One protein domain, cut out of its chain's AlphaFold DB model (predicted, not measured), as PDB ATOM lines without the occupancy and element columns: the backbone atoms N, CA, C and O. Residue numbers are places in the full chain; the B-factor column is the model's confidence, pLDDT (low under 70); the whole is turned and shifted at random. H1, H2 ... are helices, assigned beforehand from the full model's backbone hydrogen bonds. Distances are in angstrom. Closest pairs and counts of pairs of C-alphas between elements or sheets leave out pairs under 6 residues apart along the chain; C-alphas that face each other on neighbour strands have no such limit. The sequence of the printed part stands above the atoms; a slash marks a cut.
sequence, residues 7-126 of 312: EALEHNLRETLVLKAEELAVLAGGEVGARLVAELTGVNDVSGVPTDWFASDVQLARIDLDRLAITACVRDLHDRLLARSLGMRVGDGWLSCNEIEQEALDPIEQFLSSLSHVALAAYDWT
ATOM      1  N   GLU A   7     -12.338 -43.962  35.986       95.50
ATOM      2  CA  GLU A   7     -13.638 -43.865  36.651       95.50
ATOM      3  C   GLU A   7     -13.592 -42.890  37.836       95.50
ATOM      4  O   GLU A   7     -14.496 -42.075  38.013       95.50
ATOM      5  N   ALA A   8     -12.511 -42.923  38.620       94.94
ATOM      6  CA  ALA A   8     -12.304 -42.019  39.752       94.94
ATOM      7  C   ALA A   8     -12.033 -40.578  39.294       94.94
ATOM      8  O   ALA A   8     -12.494 -39.633  39.933       94.94
ATOM      9  N   LEU A   9     -11.306 -40.403  38.186       96.00
ATOM     10  CA  LEU A   9     -11.058 -39.090  37.589       96.00
ATOM     11  C   LEU A   9     -12.344 -38.465  37.065       96.00
ATOM     12  O   LEU A   9     -12.633 -37.313  37.371       96.00
ATOM     13  N   GLU A  10     -13.135 -39.224  36.314       95.19
ATOM     14  CA  GLU A  10     -14.401 -38.747  35.771       95.19
ATOM     15  C   GLU A  10     -15.446 -38.504  36.861       95.19
ATOM     16  O   GLU A  10     -16.207 -37.540  36.783       95.19
ATOM     17  N   HIS A  11     -15.487 -39.345  37.894       92.50
ATOM     18  CA  HIS A  11     -16.329 -39.105  39.062       92.50
ATOM     19  C   HIS A  11     -15.941 -37.790  39.752       92.50
ATOM     20  O   HIS A  11     -16.787 -36.915  39.928       92.50
ATOM     21  N   ASN A  12     -14.653 -37.586  40.042       92.69
ATOM     22  CA  ASN A  12     -14.177 -36.349  40.659       92.69
ATOM     23  C   ASN A  12     -14.361 -35.117  39.753       92.69
ATOM     24  O   ASN A  12     -14.649 -34.021  40.237       92.69
ATOM     25  N   LEU A  13     -14.271 -35.273  38.429       93.12
ATOM     26  CA  LEU A  13     -14.591 -34.202  37.488       93.12
ATOM     27  C   LEU A  13     -16.062 -33.793  37.590       93.12
ATOM     28  O   LEU A  13     -16.347 -32.604  37.691       93.12
ATOM     29  N   ARG A  14     -16.989 -34.751  37.669       91.31
ATOM     30  CA  ARG A  14     -18.413 -34.460  37.902       91.31
ATOM     31  C   ARG A  14     -18.624 -33.706  39.214       91.31
ATOM     32  O   ARG A  14     -19.289 -32.676  39.201       91.31
ATOM     33  N   GLU A  15     -17.998 -34.142  40.305       88.38
ATOM     34  CA  GLU A  15     -18.064 -33.438  41.596       88.38
ATOM     35  C   GLU A  15     -17.590 -31.977  41.487       88.38
ATOM     36  O   GLU A  15     -18.264 -31.046  41.931       88.38
ATOM     37  N   THR A  16     -16.435 -31.748  40.858       89.06
ATOM     38  CA  THR A  16     -15.888 -30.391  40.689       89.06
ATOM     39  C   THR A  16     -16.722 -29.518  39.746       89.06
ATOM     40  O   THR A  16     -16.809 -28.306  39.954       89.06
ATOM     41  N   LEU A  17     -17.393 -30.107  38.753       89.19
ATOM     42  CA  LEU A  17     -18.338 -29.394  37.893       89.19
ATOM     43  C   LEU A  17     -19.593 -28.972  38.649       89.19
ATOM     44  O   LEU A  17     -20.065 -27.861  38.427       89.19
ATOM     45  N   VAL A  18     -20.099 -29.797  39.571       86.56
ATOM     46  CA  VAL A  18     -21.217 -29.402  40.443       86.56
ATOM     47  C   VAL A  18     -20.822 -28.218  41.326       86.56
ATOM     48  O   VAL A  18     -21.578 -27.253  41.416       86.56
ATOM     49  N   LEU A  19     -19.613 -28.230  41.905       84.00
ATOM     50  CA  LEU A  19     -19.094 -27.077  42.655       84.00
ATOM     51  C   LEU A  19     -19.072 -25.806  41.805       84.00
ATOM     52  O   LEU A  19     -19.468 -24.733  42.264       84.00
ATOM     53  N   LYS A  20     -18.604 -25.923  40.559       87.12
ATOM     54  CA  LYS A  20     -18.523 -24.775  39.660       87.12
ATOM     55  C   LYS A  20     -19.906 -24.303  39.206       87.12
ATOM     56  O   LYS A  20     -20.135 -23.102  39.106       87.12
ATOM     57  N   ALA A  21     -20.830 -25.229  38.975       86.62
ATOM     58  CA  ALA A  21     -22.221 -24.940  38.654       86.62
ATOM     59  C   ALA A  21     -22.919 -24.180  39.793       86.62
ATOM     60  O   ALA A  21     -23.576 -23.177  39.532       86.62
ATOM     61  N   GLU A  22     -22.724 -24.606  41.043       82.69
ATOM     62  CA  GLU A  22     -23.246 -23.921  42.230       82.69
ATOM     63  C   GLU A  22     -22.748 -22.473  42.306       82.69
ATOM     64  O   GLU A  22     -23.534 -21.538  42.453       82.69
ATOM     65  N   GLU A  23     -21.437 -22.272  42.142       84.25
ATOM     66  CA  GLU A  23     -20.825 -20.942  42.130       84.25
ATOM     67  C   GLU A  23     -21.461 -20.039  41.065       84.25
ATOM     68  O   GLU A  23     -21.848 -18.907  41.356       84.25
ATOM     69  N   LEU A  24     -21.623 -20.545  39.838       85.12
ATOM     70  CA  LEU A  24     -22.239 -19.798  38.742       85.12
ATOM     71  C   LEU A  24     -23.714 -19.486  39.015       85.12
ATOM     72  O   LEU A  24     -24.161 -18.371  38.732       85.12
ATOM     73  N   ALA A  25     -24.460 -20.436  39.582       84.56
ATOM     74  CA  ALA A  25     -25.861 -20.249  39.941       84.56
ATOM     75  C   ALA A  25     -26.028 -19.136  40.985       84.56
ATOM     76  O   ALA A  25     -26.863 -18.247  40.806       84.56
ATOM     77  N   VAL A  26     -25.200 -19.151  42.035       82.94
ATOM     78  CA  VAL A  26     -25.226 -18.156  43.117       82.94
ATOM     79  C   VAL A  26     -24.784 -16.778  42.625       82.94
ATOM     80  O   VAL A  26     -25.432 -15.782  42.946       82.94
ATOM     81  N   LEU A  27     -23.702 -16.700  41.843       84.50
ATOM     82  CA  LEU A  27     -23.153 -15.424  41.374       84.50
ATOM     83  C   LEU A  27     -24.045 -14.739  40.333       84.50
ATOM     84  O   LEU A  27     -24.203 -13.520  40.378       84.50
ATOM     85  N   ALA A  28     -24.600 -15.498  39.384       86.31
ATOM     86  CA  ALA A  28     -25.410 -14.931  38.310       86.31
ATOM     87  C   ALA A  28     -26.885 -14.754  38.707       86.31
ATOM     88  O   ALA A  28     -27.523 -13.802  38.257       86.31
ATOM     89  N   GLY A  29     -27.417 -15.647  39.549       82.31
ATOM     90  CA  GLY A  29     -28.804 -15.636  40.006       82.31
ATOM     91  C   GLY A  29     -29.847 -15.865  38.900       82.31
ATOM     92  O   GLY A  29     -29.575 -15.784  37.698       82.31
ATOM     93  N   GLY A  30     -31.083 -16.143  39.323       82.44
ATOM     94  CA  GLY A  30     -32.258 -16.213  38.446       82.44
ATOM     95  C   GLY A  30     -32.097 -17.138  37.231       82.44
ATOM     96  O   GLY A  30     -31.495 -18.206  37.305       82.44
ATOM     97  N   GLU A  31     -32.649 -16.714  36.092       85.69
ATOM     98  CA  GLU A  31     -32.626 -17.477  34.836       85.69
ATOM     99  C   GLU A  31     -31.213 -17.603  34.239       85.69
ATOM    100  O   GLU A  31     -30.878 -18.620  33.634       85.69
ATOM    101  N   VAL A  32     -30.357 -16.590  34.426       87.25
ATOM    102  CA  VAL A  32     -28.984 -16.597  33.896       87.25
ATOM    103  C   VAL A  32     -28.154 -17.680  34.579       87.25
ATOM    104  O   VAL A  32     -27.496 -18.457  33.892       87.25
ATOM    105  N   GLY A  33     -28.232 -17.779  35.910       85.31
ATOM    106  CA  GLY A  33     -27.573 -18.843  36.668       85.31
ATOM    107  C   GLY A  33     -28.028 -20.234  36.226       85.31
ATOM    108  O   GLY A  33     -27.193 -21.077  35.912       85.31
ATOM    109  N   ALA A  34     -29.341 -20.451  36.098       83.00
ATOM    110  CA  ALA A  34     -29.892 -21.730  35.645       83.00
ATOM    111  C   ALA A  34     -29.389 -22.128  34.244       83.00
ATOM    112  O   ALA A  34     -29.018 -23.281  34.016       83.00
ATOM    113  N   ARG A  35     -29.307 -21.166  33.315       86.75
ATOM    114  CA  ARG A  35     -28.747 -21.397  31.975       86.75
ATOM    115  C   ARG A  35     -27.263 -21.749  32.019       86.75
ATOM    116  O   ARG A  35     -26.853 -22.671  31.327       86.75
ATOM    117  N   LEU A  36     -26.464 -21.057  32.834       87.81
ATOM    118  CA  LEU A  36     -25.034 -21.357  32.985       87.81
ATOM    119  C   LEU A  36     -24.798 -22.764  33.545       87.81
ATOM    120  O   LEU A  36     -23.904 -23.463  33.069       87.81
ATOM    121  N   VAL A  37     -25.618 -23.204  34.506       86.69
ATOM    122  CA  VAL A  37     -25.568 -24.580  35.021       86.69
ATOM    123  C   VAL A  37     -25.886 -25.587  33.919       86.69
ATOM    124  O   VAL A  37     -25.139 -26.550  33.749       86.69
ATOM    125  N   ALA A  38     -26.960 -25.370  33.157       86.75
ATOM    126  CA  ALA A  38     -27.354 -26.275  32.078       86.75
ATOM    127  C   ALA A  38     -26.284 -26.368  30.977       86.75
ATOM    128  O   ALA A  38     -25.996 -27.461  30.491       86.75
ATOM    129  N   GLU A  39     -25.643 -25.252  30.622       87.56
ATOM    130  CA  GLU A  39     -24.542 -25.236  29.650       87.56
ATOM    131  C   GLU A  39     -23.305 -25.986  30.156       87.56
ATOM    132  O   GLU A  39     -22.718 -26.772  29.412       87.56
ATOM    133  N   LEU A  40     -22.925 -25.782  31.423       87.25
ATOM    134  CA  LEU A  40     -21.743 -26.410  32.015       87.25
ATOM    135  C   LEU A  40     -21.921 -27.918  32.240       87.25
ATOM    136  O   LEU A  40     -20.975 -28.683  32.084       87.25
ATOM    137  N   THR A  41     -23.115 -28.341  32.650       85.38
ATOM    138  CA  THR A  41     -23.373 -29.719  33.111       85.38
ATOM    139  C   THR A  41     -24.073 -30.579  32.062       85.38
ATOM    140  O   THR A  41     -24.087 -31.805  32.158       85.38
ATOM    141  N   GLY A  42     -24.683 -29.938  31.064       85.44
ATOM    142  CA  GLY A  42     -25.520 -30.566  30.052       85.44
ATOM    143  C   GLY A  42     -26.894 -31.031  30.534       85.44
ATOM    144  O   GLY A  42     -27.633 -31.646  29.766       85.44
ATOM    145  N   VAL A  43     -27.262 -30.716  31.777       82.50
ATOM    146  CA  VAL A  43     -28.546 -31.086  32.372       82.50
ATOM    147  C   VAL A  43     -29.524 -29.917  32.232       82.50
ATOM    148  O   VAL A  43     -29.375 -28.890  32.881       82.50
ATOM    149  N   ASN A  44     -30.544 -30.081  31.386       72.56
ATOM    150  CA  ASN A  44     -31.503 -29.011  31.065       72.56
ATOM    151  C   ASN A  44     -32.611 -28.813  32.115       72.56
ATOM    152  O   ASN A  44     -33.268 -27.777  32.116       72.56
ATOM    153  N   ASP A  45     -32.841 -29.801  32.981       66.94
ATOM    154  CA  ASP A  45     -33.870 -29.757  34.024       66.94
ATOM    155  C   ASP A  45     -33.204 -29.618  35.396       66.94
ATOM    156  O   ASP A  45     -32.983 -30.595  36.115       66.94
ATOM    157  N   VAL A  46     -32.778 -28.390  35.703       61.19
ATOM    158  CA  VAL A  46     -32.151 -28.041  36.982       61.19
ATOM    159  C   VAL A  46     -33.250 -27.577  37.940       61.19
ATOM    160  O   VAL A  46     -33.454 -26.383  38.152       61.19
ATOM    161  N   SER A  47     -34.011 -28.519  38.496       56.06
ATOM    162  CA  SER A  47     -34.893 -28.235  39.632       56.06
ATOM    163  C   SER A  47     -34.100 -28.385  40.935       56.06
ATOM    164  O   SER A  47     -33.745 -29.507  41.296       56.06
ATOM    165  N   GLY A  48     -33.833 -27.284  41.642       58.41
ATOM    166  CA  GLY A  48     -33.134 -27.302  42.936       58.41
ATOM    167  C   GLY A  48     -31.720 -26.723  42.897       58.41
ATOM    168  O   GLY A  48     -31.314 -26.103  41.914       58.41
ATOM    169  N   VAL A  49     -30.997 -26.882  44.004       59.38
ATOM    170  CA  VAL A  49     -29.624 -26.394  44.154       59.38
ATOM    171  C   VAL A  49     -28.699 -27.440  43.518       59.38
ATOM    172  O   VAL A  49     -28.838 -28.612  43.856       59.38
ATOM    173  N   PRO A  50     -27.768 -27.092  42.606       62.97
ATOM    174  CA  PRO A  50     -26.830 -28.049  42.006       62.97
ATOM    175  C   PRO A  50     -26.153 -28.986  43.018       62.97
ATOM    176  O   PRO A  50     -25.927 -30.155  42.716       62.97
ATOM    177  N   THR A  51     -25.897 -28.515  44.244       62.41
ATOM    178  CA  THR A  51     -25.361 -29.359  45.327       62.41
ATOM    179  C   THR A  51     -26.239 -30.553  45.734       62.41
ATOM    180  O   THR A  51     -25.702 -31.529  46.255       62.41
ATOM    181  N   ASP A  52     -27.543 -30.559  45.442       64.44
ATOM    182  CA  ASP A  52     -28.412 -31.725  45.658       64.44
ATOM    183  C   ASP A  52     -27.971 -32.928  44.801       64.44
ATOM    184  O   ASP A  52     -28.215 -34.081  45.163       64.44
ATOM    185  N   TRP A  53     -27.248 -32.687  43.699       62.41
ATOM    186  CA  TRP A  53     -26.715 -33.740  42.830       62.41
ATOM    187  C   TRP A  53     -25.570 -34.520  43.480       62.41
ATOM    188  O   TRP A  53     -25.346 -35.670  43.110       62.41
ATOM    189  N   PHE A  54     -24.899 -33.957  44.494       63.56
ATOM    190  CA  PHE A  54     -23.930 -34.702  45.308       63.56
ATOM    191  C   PHE A  54     -24.578 -35.827  46.119       63.56
ATOM    192  O   PHE A  54     -23.888 -36.752  46.536       63.56
ATOM    193  N   ALA A  55     -25.892 -35.777  46.359       63.19
ATOM    194  CA  ALA A  55     -26.574 -36.786  47.164       63.19
ATOM    195  C   ALA A  55     -26.759 -38.128  46.429       63.19
ATOM    196  O   ALA A  55     -27.273 -39.078  47.023       63.19
ATOM    197  N   SER A  56     -26.398 -38.222  45.139       73.75
ATOM    198  CA  SER A  56     -26.638 -39.420  44.336       73.75
ATOM    199  C   SER A  56     -25.676 -39.572  43.157       73.75
ATOM    200  O   SER A  56     -25.671 -38.757  42.234       73.75
ATOM    201  N   ASP A  57     -24.977 -40.709  43.105       78.00
ATOM    202  CA  ASP A  57     -24.169 -41.125  41.946       78.00
ATOM    203  C   ASP A  57     -24.982 -41.153  40.646       78.00
ATOM    204  O   ASP A  57     -24.468 -40.853  39.570       78.00
ATOM    205  N   VAL A  58     -26.280 -41.465  40.740       81.38
ATOM    206  CA  VAL A  58     -27.193 -41.462  39.590       81.38
ATOM    207  C   VAL A  58     -27.380 -40.047  39.049       81.38
ATOM    208  O   VAL A  58     -27.521 -39.877  37.841       81.38
ATOM    209  N   GLN A  59     -27.378 -39.027  39.910       80.19
ATOM    210  CA  GLN A  59     -27.484 -37.638  39.468       80.19
ATOM    211  C   GLN A  59     -26.163 -37.110  38.917       80.19
ATOM    212  O   GLN A  59     -26.180 -36.505  37.847       80.19
ATOM    213  N   LEU A  60     -25.028 -37.422  39.552       84.19
ATOM    214  CA  LEU A  60     -23.708 -37.103  38.995       84.19
ATOM    215  C   LEU A  60     -23.520 -37.721  37.604       84.19
ATOM    216  O   LEU A  60     -23.060 -37.044  36.688       84.19
ATOM    217  N   ALA A  61     -23.937 -38.974  37.405       85.69
ATOM    218  CA  ALA A  61     -23.822 -39.666  36.122       85.69
ATOM    219  C   ALA A  61     -24.614 -39.008  34.974       85.69
ATOM    220  O   ALA A  61     -24.324 -39.284  33.812       85.69
ATOM    221  N   ARG A  62     -25.586 -38.126  35.266       85.75
ATOM    222  CA  ARG A  62     -26.312 -37.353  34.240       85.75
ATOM    223  C   ARG A  62     -25.470 -36.236  33.628       85.75
ATOM    224  O   ARG A  62     -25.842 -35.740  32.569       85.75
ATOM    225  N   ILE A  63     -24.387 -35.829  34.293       87.81
ATOM    226  CA  ILE A  63     -23.473 -34.809  33.782       87.81
ATOM    227  C   ILE A  63     -22.708 -35.395  32.598       87.81
ATOM    228  O   ILE A  63     -21.964 -36.375  32.734       87.81
ATOM    229  N   ASP A  64     -22.899 -34.764  31.444       87.31
ATOM    230  CA  ASP A  64     -22.277 -35.153  30.187       87.31
ATOM    231  C   ASP A  64     -20.871 -34.553  30.085       87.31
ATOM    232  O   ASP A  64     -20.681 -33.391  29.719       87.31
ATOM    233  N   LEU A  65     -19.876 -35.365  30.444       91.75
ATOM    234  CA  LEU A  65     -18.472 -34.968  30.413       91.75
ATOM    235  C   LEU A  65     -17.934 -34.791  28.990       91.75
ATOM    236  O   LEU A  65     -17.011 -33.998  28.801       91.75
ATOM    237  N   ASP A  66     -18.483 -35.487  27.991       90.62
ATOM    238  CA  ASP A  66     -17.930 -35.500  26.628       90.62
ATOM    239  C   ASP A  66     -18.098 -34.149  25.920       90.62
ATOM    240  O   ASP A  66     -17.409 -33.848  24.943       90.62
ATOM    241  N   ARG A  67     -18.966 -33.285  26.455       88.44
ATOM    242  CA  ARG A  67     -19.154 -31.906  25.994       88.44
ATOM    243  C   ARG A  67     -18.021 -30.961  26.383       88.44
ATOM    244  O   ARG A  67     -17.944 -29.858  25.843       88.44
ATOM    245  N   LEU A  68     -17.179 -31.342  27.340       90.00
ATOM    246  CA  LEU A  68     -16.212 -30.441  27.954       90.00
ATOM    247  C   LEU A  68     -14.796 -30.724  27.456       90.00
ATOM    248  O   LEU A  68     -14.289 -31.837  27.574       90.00
ATOM    249  N   ALA A  69     -14.109 -29.679  26.987       90.25
ATOM    250  CA  ALA A  69     -12.716 -29.783  26.542       90.25
ATOM    251  C   ALA A  69     -11.781 -30.308  27.648       90.25
ATOM    252  O   ALA A  69     -10.873 -31.088  27.372       90.25
ATOM    253  N   ILE A  70     -12.048 -29.950  28.912       92.38
ATOM    254  CA  ILE A  70     -11.258 -30.422  30.056       92.38
ATOM    255  C   ILE A  70     -11.282 -31.951  30.199       92.38
ATOM    256  O   ILE A  70     -10.274 -32.543  30.574       92.38
ATOM    257  N   THR A  71     -12.390 -32.609  29.844       94.44
ATOM    258  CA  THR A  71     -12.502 -34.074  29.871       94.44
ATOM    259  C   THR A  71     -11.513 -34.717  28.905       94.44
ATOM    260  O   THR A  71     -10.855 -35.695  29.258       94.44
ATOM    261  N   ALA A  72     -11.365 -34.147  27.705       93.00
ATOM    262  CA  ALA A  72     -10.397 -34.623  26.724       93.00
ATOM    263  C   ALA A  72      -8.955 -34.454  27.231       93.00
ATOM    264  O   ALA A  72      -8.182 -35.404  27.145       93.00
ATOM    265  N   CYS A  73      -8.617 -33.309  27.839       93.50
ATOM    266  CA  CYS A  73      -7.298 -33.078  28.445       93.50
ATOM    267  C   CYS A  73      -6.990 -34.077  29.574       93.50
ATOM    268  O   CYS A  73      -5.884 -34.606  29.651       93.50
ATOM    269  N   VAL A  74      -7.967 -34.361  30.447       95.62
ATOM    270  CA  VAL A  74      -7.820 -35.330  31.549       95.62
ATOM    271  C   VAL A  74      -7.571 -36.741  31.015       95.62
ATOM    272  O   VAL A  74      -6.653 -37.412  31.488       95.62
ATOM    273  N   ARG A  75      -8.358 -37.183  30.025       95.19
ATOM    274  CA  ARG A  75      -8.201 -38.502  29.389       95.19
ATOM    275  C   ARG A  75      -6.861 -38.627  28.665       95.19
ATOM    276  O   ARG A  75      -6.153 -39.601  28.885       95.19
ATOM    277  N   ASP A  76      -6.473 -37.618  27.887       92.44
ATOM    278  CA  ASP A  76      -5.191 -37.605  27.172       92.44
ATOM    279  C   ASP A  76      -3.993 -37.673  28.137       92.44
ATOM    280  O   ASP A  76      -3.104 -38.509  27.972       92.44
ATOM    281  N   LEU A  77      -3.991 -36.864  29.206       94.00
ATOM    282  CA  LEU A  77      -2.936 -36.926  30.221       94.00
ATOM    283  C   LEU A  77      -2.890 -38.294  30.917       94.00
ATOM    284  O   LEU A  77      -1.808 -38.845  31.131       94.00
ATOM    285  N   HIS A  78      -4.052 -38.846  31.265       96.00
ATOM    286  CA  HIS A  78      -4.160 -40.168  31.873       96.00
ATOM    287  C   HIS A  78      -3.577 -41.259  30.962       96.00
ATOM    288  O   HIS A  78      -2.742 -42.048  31.411       96.00
ATOM    289  N   ASP A  79      -3.932 -41.260  29.678       94.00
ATOM    290  CA  ASP A  79      -3.455 -42.245  28.706       94.00
ATOM    291  C   ASP A  79      -1.943 -42.137  28.482       94.00
ATOM    292  O   ASP A  79      -1.238 -43.152  28.457       94.00
ATOM    293  N   ARG A  80      -1.404 -40.914  28.416       91.56
ATOM    294  CA  ARG A  80       0.045 -40.675  28.332       91.56
ATOM    295  C   ARG A  80       0.789 -41.205  29.553       91.56
ATOM    296  O   ARG A  80       1.836 -41.836  29.396       91.56
ATOM    297  N   LEU A  81       0.259 -40.986  30.757       93.38
ATOM    298  CA  LEU A  81       0.856 -41.479  32.000       93.38
ATOM    299  C   LEU A  81       0.769 -43.005  32.116       93.38
ATOM    300  O   LEU A  81       1.734 -43.637  32.553       93.38
ATOM    301  N   LEU A  82      -0.344 -43.617  31.700       93.62
ATOM    302  CA  LEU A  82      -0.481 -45.074  31.653       93.62
ATOM    303  C   LEU A  82       0.509 -45.698  30.670       93.62
ATOM    304  O   LEU A  82       1.214 -46.641  31.030       93.62
ATOM    305  N   ALA A  83       0.613 -45.132  29.467       91.75
ATOM    306  CA  ALA A  83       1.533 -45.589  28.432       91.75
ATOM    307  C   ALA A  83       3.001 -45.225  28.701       91.75
ATOM    308  O   ALA A  83       3.879 -45.637  27.942       91.75
ATOM    309  N   ARG A  84       3.280 -44.440  29.753       92.06
ATOM    310  CA  ARG A  84       4.619 -43.904  30.053       92.06
ATOM    311  C   ARG A  84       5.213 -43.158  28.864       92.06
ATOM    312  O   ARG A  84       6.411 -43.245  28.608       92.06
ATOM    313  N   SER A  85       4.369 -42.433  28.133       88.62
ATOM    314  CA  SER A  85       4.765 -41.728  26.918       88.62
ATOM    315  C   SER A  85       5.887 -40.735  27.210       88.62
ATOM    316  O   SER A  85       5.769 -39.914  28.118       88.62
ATOM    317  N   LEU A  86       6.965 -40.807  26.430       84.31
ATOM    318  CA  LEU A  86       8.081 -39.859  26.505       84.31
ATOM    319  C   LEU A  86       7.930 -38.672  25.545       84.31
ATOM    320  O   LEU A  86       8.707 -37.717  25.603       84.31
ATOM    321  N   GLY A  87       6.922 -38.748  24.681       78.88
ATOM    322  CA  GLY A  87       6.626 -37.765  23.659       78.88
ATOM    323  C   GLY A  87       5.177 -37.312  23.698       78.88
ATOM    324  O   GLY A  87       4.399 -37.641  24.606       78.88
ATOM    325  N   MET A  88       4.834 -36.540  22.676       75.25
ATOM    326  CA  MET A  88       3.567 -35.830  22.578       75.25
ATOM    327  C   MET A  88       2.392 -36.708  22.213       75.25
ATOM    328  O   MET A  88       1.251 -36.342  22.450       75.25
ATOM    329  N   ARG A  89       2.626 -37.869  21.627       78.12
ATOM    330  CA  ARG A  89       1.561 -38.832  21.385       78.12
ATOM    331  C   ARG A  89       1.996 -40.171  21.912       78.12
ATOM    332  O   ARG A  89       3.155 -40.561  21.778       78.12
ATOM    333  N   VAL A  90       1.036 -40.897  22.467       80.06
ATOM    334  CA  VAL A  90       1.251 -42.279  22.878       80.06
ATOM    335  C   VAL A  90       1.841 -43.058  21.700       80.06
ATOM    336  O   VAL A  90       1.230 -43.162  20.637       80.06
ATOM    337  N   GLY A  91       3.053 -43.575  21.894       74.00
ATOM    338  CA  GLY A  91       3.744 -44.409  20.911       74.00
ATOM    339  C   GLY A  91       4.460 -43.671  19.774       74.00
ATOM    340  O   GLY A  91       4.959 -44.343  18.875       74.00
ATOM    341  N   ASP A  92       4.566 -42.335  19.783       79.50
ATOM    342  CA  ASP A  92       5.358 -41.616  18.767       79.50
ATOM    343  C   ASP A  92       6.879 -41.836  18.910       79.50
ATOM    344  O   ASP A  92       7.634 -41.686  17.944       79.50
ATOM    345  N   GLY A  93       7.316 -42.218  20.114       80.38
ATOM    346  CA  GLY A  93       8.707 -42.458  20.471       80.38
ATOM    347  C   GLY A  93       9.588 -41.207  20.465       80.38
ATOM    348  O   GLY A  93      10.813 -41.335  20.507       80.38
ATOM    349  N   TRP A  94       9.019 -40.006  20.391       85.31
ATOM    350  CA  TRP A  94       9.793 -38.777  20.529       85.31
ATOM    351  C   TRP A  94      10.102 -38.500  22.000       85.31
ATOM    352  O   TRP A  94       9.415 -38.982  22.892       85.31
ATOM    353  N   LEU A  95      11.159 -37.726  22.246       84.62
ATOM    354  CA  LEU A  95      11.472 -37.178  23.561       84.62
ATOM    355  C   LEU A  95      11.299 -35.663  23.477       84.62
ATOM    356  O   LEU A  95      12.119 -34.998  22.844       84.62
ATOM    357  N   SER A  96      10.200 -35.142  24.023       82.25
ATOM    358  CA  SER A  96       9.878 -33.711  23.970       82.25
ATOM    359  C   SER A  96       8.978 -33.299  25.131       82.25
ATOM    360  O   SER A  96       8.041 -34.021  25.472       82.25
ATOM    361  N   CYS A  97       9.249 -32.130  25.716       77.38
ATOM    362  CA  CYS A  97       8.502 -31.596  26.857       77.38
ATOM    363  C   CYS A  97       7.615 -30.375  26.543       77.38
ATOM    364  O   CYS A  97       6.705 -30.102  27.315       77.38
ATOM    365  N   ASN A  98       7.828 -29.653  25.436       73.25
ATOM    366  CA  ASN A  98       7.283 -28.293  25.256       73.25
ATOM    367  C   ASN A  98       5.754 -28.204  25.121       73.25
ATOM    368  O   ASN A  98       5.165 -27.193  25.491       73.25
ATOM    369  N   GLU A  99       5.106 -29.227  24.572       71.94
ATOM    370  CA  GLU A  99       3.683 -29.148  24.214       71.94
ATOM    371  C   GLU A  99       2.762 -29.806  25.271       71.94
ATOM    372  O   GLU A  99       1.582 -29.475  25.344       71.94
ATOM    373  N   ILE A 100       3.282 -30.670  26.163       78.75
ATOM    374  CA  ILE A 100       2.459 -31.340  27.197       78.75
ATOM    375  C   ILE A 100       1.959 -30.361  28.269       78.75
ATOM    376  O   ILE A 100       0.882 -30.550  28.836       78.75
ATOM    377  N   GLU A 101       2.741 -29.313  28.540       81.75
ATOM    378  CA  GLU A 101       2.378 -28.267  29.493       81.75
ATOM    379  C   GLU A 101       1.129 -27.524  29.002       81.75
ATOM    380  O   GLU A 101       0.102 -27.536  29.675       81.75
ATOM    381  N   GLN A 102       1.173 -27.013  27.772       81.00
ATOM    382  CA  GLN A 102       0.112 -26.181  27.200       81.00
ATOM    383  C   GLN A 102      -1.150 -26.970  26.825       81.00
ATOM    384  O   GLN A 102      -2.261 -26.469  26.993       81.00
ATOM    385  N   GLU A 103      -1.007 -28.192  26.302       80.69
ATOM    386  CA  GLU A 103      -2.153 -28.963  25.798       80.69
ATOM    387  C   GLU A 103      -2.907 -29.728  26.894       80.69
ATOM    388  O   GLU A 103      -4.104 -29.993  26.750       80.69
ATOM    389  N   ALA A 104      -2.232 -30.078  27.995       83.94
ATOM    390  CA  ALA A 104      -2.806 -30.931  29.034       83.94
ATOM    391  C   ALA A 104      -2.715 -30.336  30.446       83.94
ATOM    392  O   ALA A 104      -3.735 -30.257  31.134       83.94
ATOM    393  N   LEU A 105      -1.529 -29.917  30.901       91.44
ATOM    394  CA  LEU A 105      -1.336 -29.500  32.297       91.44
ATOM    395  C   LEU A 105      -1.988 -28.147  32.603       91.44
ATOM    396  O   LEU A 105      -2.727 -28.048  33.585       91.44
ATOM    397  N   ASP A 106      -1.772 -27.144  31.753       91.56
ATOM    398  CA  ASP A 106      -2.295 -25.785  31.915       91.56
ATOM    399  C   ASP A 106      -3.832 -25.754  31.973       91.56
ATOM    400  O   ASP A 106      -4.371 -25.172  32.920       91.56
ATOM    401  N   PRO A 107      -4.582 -26.420  31.064       93.06
ATOM    402  CA  PRO A 107      -6.040 -26.488  31.163       93.06
ATOM    403  C   PRO A 107      -6.534 -27.103  32.478       93.06
ATOM    404  O   PRO A 107      -7.484 -26.596  33.081       93.06
ATOM    405  N   ILE A 108      -5.889 -28.177  32.951       93.69
ATOM    406  CA  ILE A 108      -6.257 -28.849  34.206       93.69
ATOM    407  C   ILE A 108      -5.954 -27.958  35.410       93.69
ATOM    408  O   ILE A 108      -6.786 -27.823  36.311       93.69
ATOM    409  N   GLU A 109      -4.791 -27.312  35.430       93.62
ATOM    410  CA  GLU A 109      -4.422 -26.376  36.484       93.62
ATOM    411  C   GLU A 109      -5.339 -25.154  36.515       93.62
ATOM    412  O   GLU A 109      -5.792 -24.754  37.593       93.62
ATOM    413  N   GLN A 110      -5.665 -24.588  35.352       92.69
ATOM    414  CA  GLN A 110      -6.583 -23.463  35.234       92.69
ATOM    415  C   GLN A 110      -7.981 -23.842  35.728       92.69
ATOM    416  O   GLN A 110      -8.574 -23.098  36.513       92.69
ATOM    417  N   PHE A 111      -8.490 -25.015  35.336       92.25
ATOM    418  CA  PHE A 111      -9.770 -25.524  35.818       92.25
ATOM    419  C   PHE A 111      -9.777 -25.663  37.344       92.25
ATOM    420  O   PHE A 111     -10.618 -25.052  38.007       92.25
ATOM    421  N   LEU A 112      -8.800 -26.369  37.923       90.62
ATOM    422  CA  LEU A 112      -8.696 -26.566  39.374       90.62
ATOM    423  C   LEU A 112      -8.499 -25.252  40.144       90.62
ATOM    424  O   LEU A 112      -8.950 -25.132  41.285       90.62
ATOM    425  N   SER A 113      -7.823 -24.273  39.544       89.06
ATOM    426  CA  SER A 113      -7.621 -22.940  40.125       89.06
ATOM    427  C   SER A 113      -8.878 -22.076  40.071       89.06
ATOM    428  O   SER A 113      -9.034 -21.187  40.903       89.06
ATOM    429  N   SER A 114      -9.783 -22.351  39.130       88.25
ATOM    430  CA  SER A 114     -11.066 -21.657  39.012       88.25
ATOM    431  C   SER A 114     -12.114 -22.117  40.031       88.25
ATOM    432  O   SER A 114     -13.144 -21.458  40.165       88.25
ATOM    433  N   LEU A 115     -11.885 -23.240  40.721       86.06
ATOM    434  CA  LEU A 115     -12.804 -23.772  41.726       86.06
ATOM    435  C   LEU A 115     -12.752 -22.933  43.009       86.06
ATOM    436  O   LEU A 115     -11.668 -22.613  43.510       86.06
ATOM    437  N   SER A 116     -13.926 -22.634  43.574       75.56
ATOM    438  CA  SER A 116     -14.045 -21.906  44.841       75.56
ATOM    439  C   SER A 116     -13.218 -22.548  45.965       75.56
ATOM    440  O   SER A 116     -13.171 -23.767  46.133       75.56
ATOM    441  N   HIS A 117     -12.574 -21.694  46.763       70.88
ATOM    442  CA  HIS A 117     -11.828 -22.068  47.969       70.88
ATOM    443  C   HIS A 117     -12.688 -22.060  49.241       70.88
ATOM    444  O   HIS A 117     -12.195 -22.384  50.319       70.88
ATOM    445  N   VAL A 118     -13.943 -21.630  49.128       66.38
ATOM    446  CA  VAL A 118     -14.872 -21.463  50.243       66.38
ATOM    447  C   VAL A 118     -16.028 -22.428  50.037       66.38
ATOM    448  O   VAL A 118     -16.497 -22.580  48.908       66.38
ATOM    449  N   ALA A 119     -16.490 -23.060  51.115       63.47
ATOM    450  CA  ALA A 119     -17.720 -23.838  51.094       63.47
ATOM    451  C   ALA A 119     -18.875 -22.936  50.632       63.47
ATOM    452  O   ALA A 119     -19.200 -21.936  51.277       63.47
ATOM    453  N   LEU A 120     -19.450 -23.262  49.479       60.75
ATOM    454  CA  LEU A 120     -20.646 -22.612  48.964       60.75
ATOM    455  C   LEU A 120     -21.833 -23.472  49.419       60.75
ATOM    456  O   LEU A 120     -21.893 -24.655  49.099       60.75
ATOM    457  N   ALA A 121     -22.744 -22.883  50.197       58.72
ATOM    458  CA  ALA A 121     -23.920 -23.539  50.783       58.72
ATOM    459  C   ALA A 121     -23.628 -24.587  51.892       58.72
ATOM    460  O   ALA A 121     -22.645 -24.484  52.623       58.72
ATOM    461  N   ALA A 122     -24.564 -25.521  52.113       52.72
ATOM    462  CA  ALA A 122     -24.651 -26.374  53.307       52.72
ATOM    463  C   ALA A 122     -23.625 -27.524  53.378       52.72
ATOM    464  O   ALA A 122     -23.563 -28.204  54.403       52.72
ATOM    465  N   TYR A 123     -22.832 -27.747  52.326       56.78
ATOM    466  CA  TYR A 123     -21.884 -28.856  52.253       56.78
ATOM    467  C   TYR A 123     -20.459 -28.377  51.941       56.78
ATOM    468  O   TYR A 123     -20.222 -27.656  50.972       56.78
ATOM    469  N   ASP A 124     -19.496 -28.803  52.762       60.31
ATOM    470  CA  ASP A 124     -18.069 -28.529  52.577       60.31
ATOM    471  C   ASP A 124     -17.427 -29.592  51.675       60.31
ATOM    472  O   ASP A 124     -16.949 -30.628  52.136       60.31
ATOM    473  N   TRP A 125     -17.422 -29.322  50.370       65.44
ATOM    474  CA  TRP A 125     -16.767 -30.155  49.356       65.44
ATOM    475  C   TRP A 125     -15.441 -29.550  48.875       65.44
ATOM    476  O   TRP A 125     -14.961 -29.843  47.781       65.44
ATOM    477  N   THR A 126     -14.789 -28.723  49.703       64.19
ATOM    478  CA  THR A 126     -13.433 -28.218  49.407       64.19
ATOM    479  C   THR A 126     -12.415 -29.353  49.200       64.19
ATOM    480  O   THR A 126     -11.381 -29.167  48.550       64.19
TER     481      THR A 126
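AT A GLANCE: This is residues 7 to 126 of the 312 residues of an uncharacterized protein of Novosphingobium sp. LASN5T (UniProt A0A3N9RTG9). What shape is seen first? An elongated helical body has two lobes: in one, long H1 makes a hairpin with H2 and short H3 packs on H1; in the other, H5 and H6 cross steeply, with unnamed residues 83 to 97 at the far end. What is printed? There are 120 residues with six named helices, H1 to H6 in order, and no named strand: all helix. The whole is only just loose, close to compact, with a radius of gyration of the C-alphas of 16.4 A and spans of 51 by 25 by 24 A.

IN THESE COORDINATES: Where are the helices? H1 is residues 7 to 28, 31.3 A from first to last C-alpha, H2 30 to 41, 17.0 A, and H3 50 to 55, 10.1 A. H4 is 57 to 60, 5.0 A, H5 69 to 82, 20.2 A, and H6 98 to 114, 23.9 A. Which points anchor them? C-alpha 7 is at (-13.638, -43.865, 36.651) and C-alpha 114 at (-11.066, -21.657, 39.012).

HOW THE PARTS SIT: What touches H1, the hub? With residues 17 to 27 alone it touches H2, opposite ways at a shallow tilt of 16 degrees, the closest C-alphas being Ala 25 and Gly 33, 4.0 A. With residues 15 to 22 alone it touches H3, the closest C-alphas being Glu 22 and Pro 50, 5.5 A. It only just touches H4 and H5, with 3 pairs of C-alphas within 8 A each, the closest being Arg 14 and Leu 60, 6.0 A, and Glu 10 and Thr 71, 7.8 A. How do H5 and H6 meet? They touch at a steep tilt of 55 degrees, opposite ways, the C-alphas of Cys 73 and Ala 104 closest at 5.0 A. Are the backbones helical? In H1, H2 and H5 every O i to N i+4 pair is within hydrogen-bond range, in H6 9 of 13; H3 has 0 of 2 but 3 of 3 O i to N i+3 pairs, and H4 is too short for an O i to N i+4 pair.

THE WHOLE: How large is it? The two C-alphas farthest apart, Gly 30 and Gly 93, are 51.9 A apart. Is anything cut or weak? The printed part has no cut, the link H5 to H6 is long, and pLDDT is under 70 at residues 45 to 55 and 118 to 126.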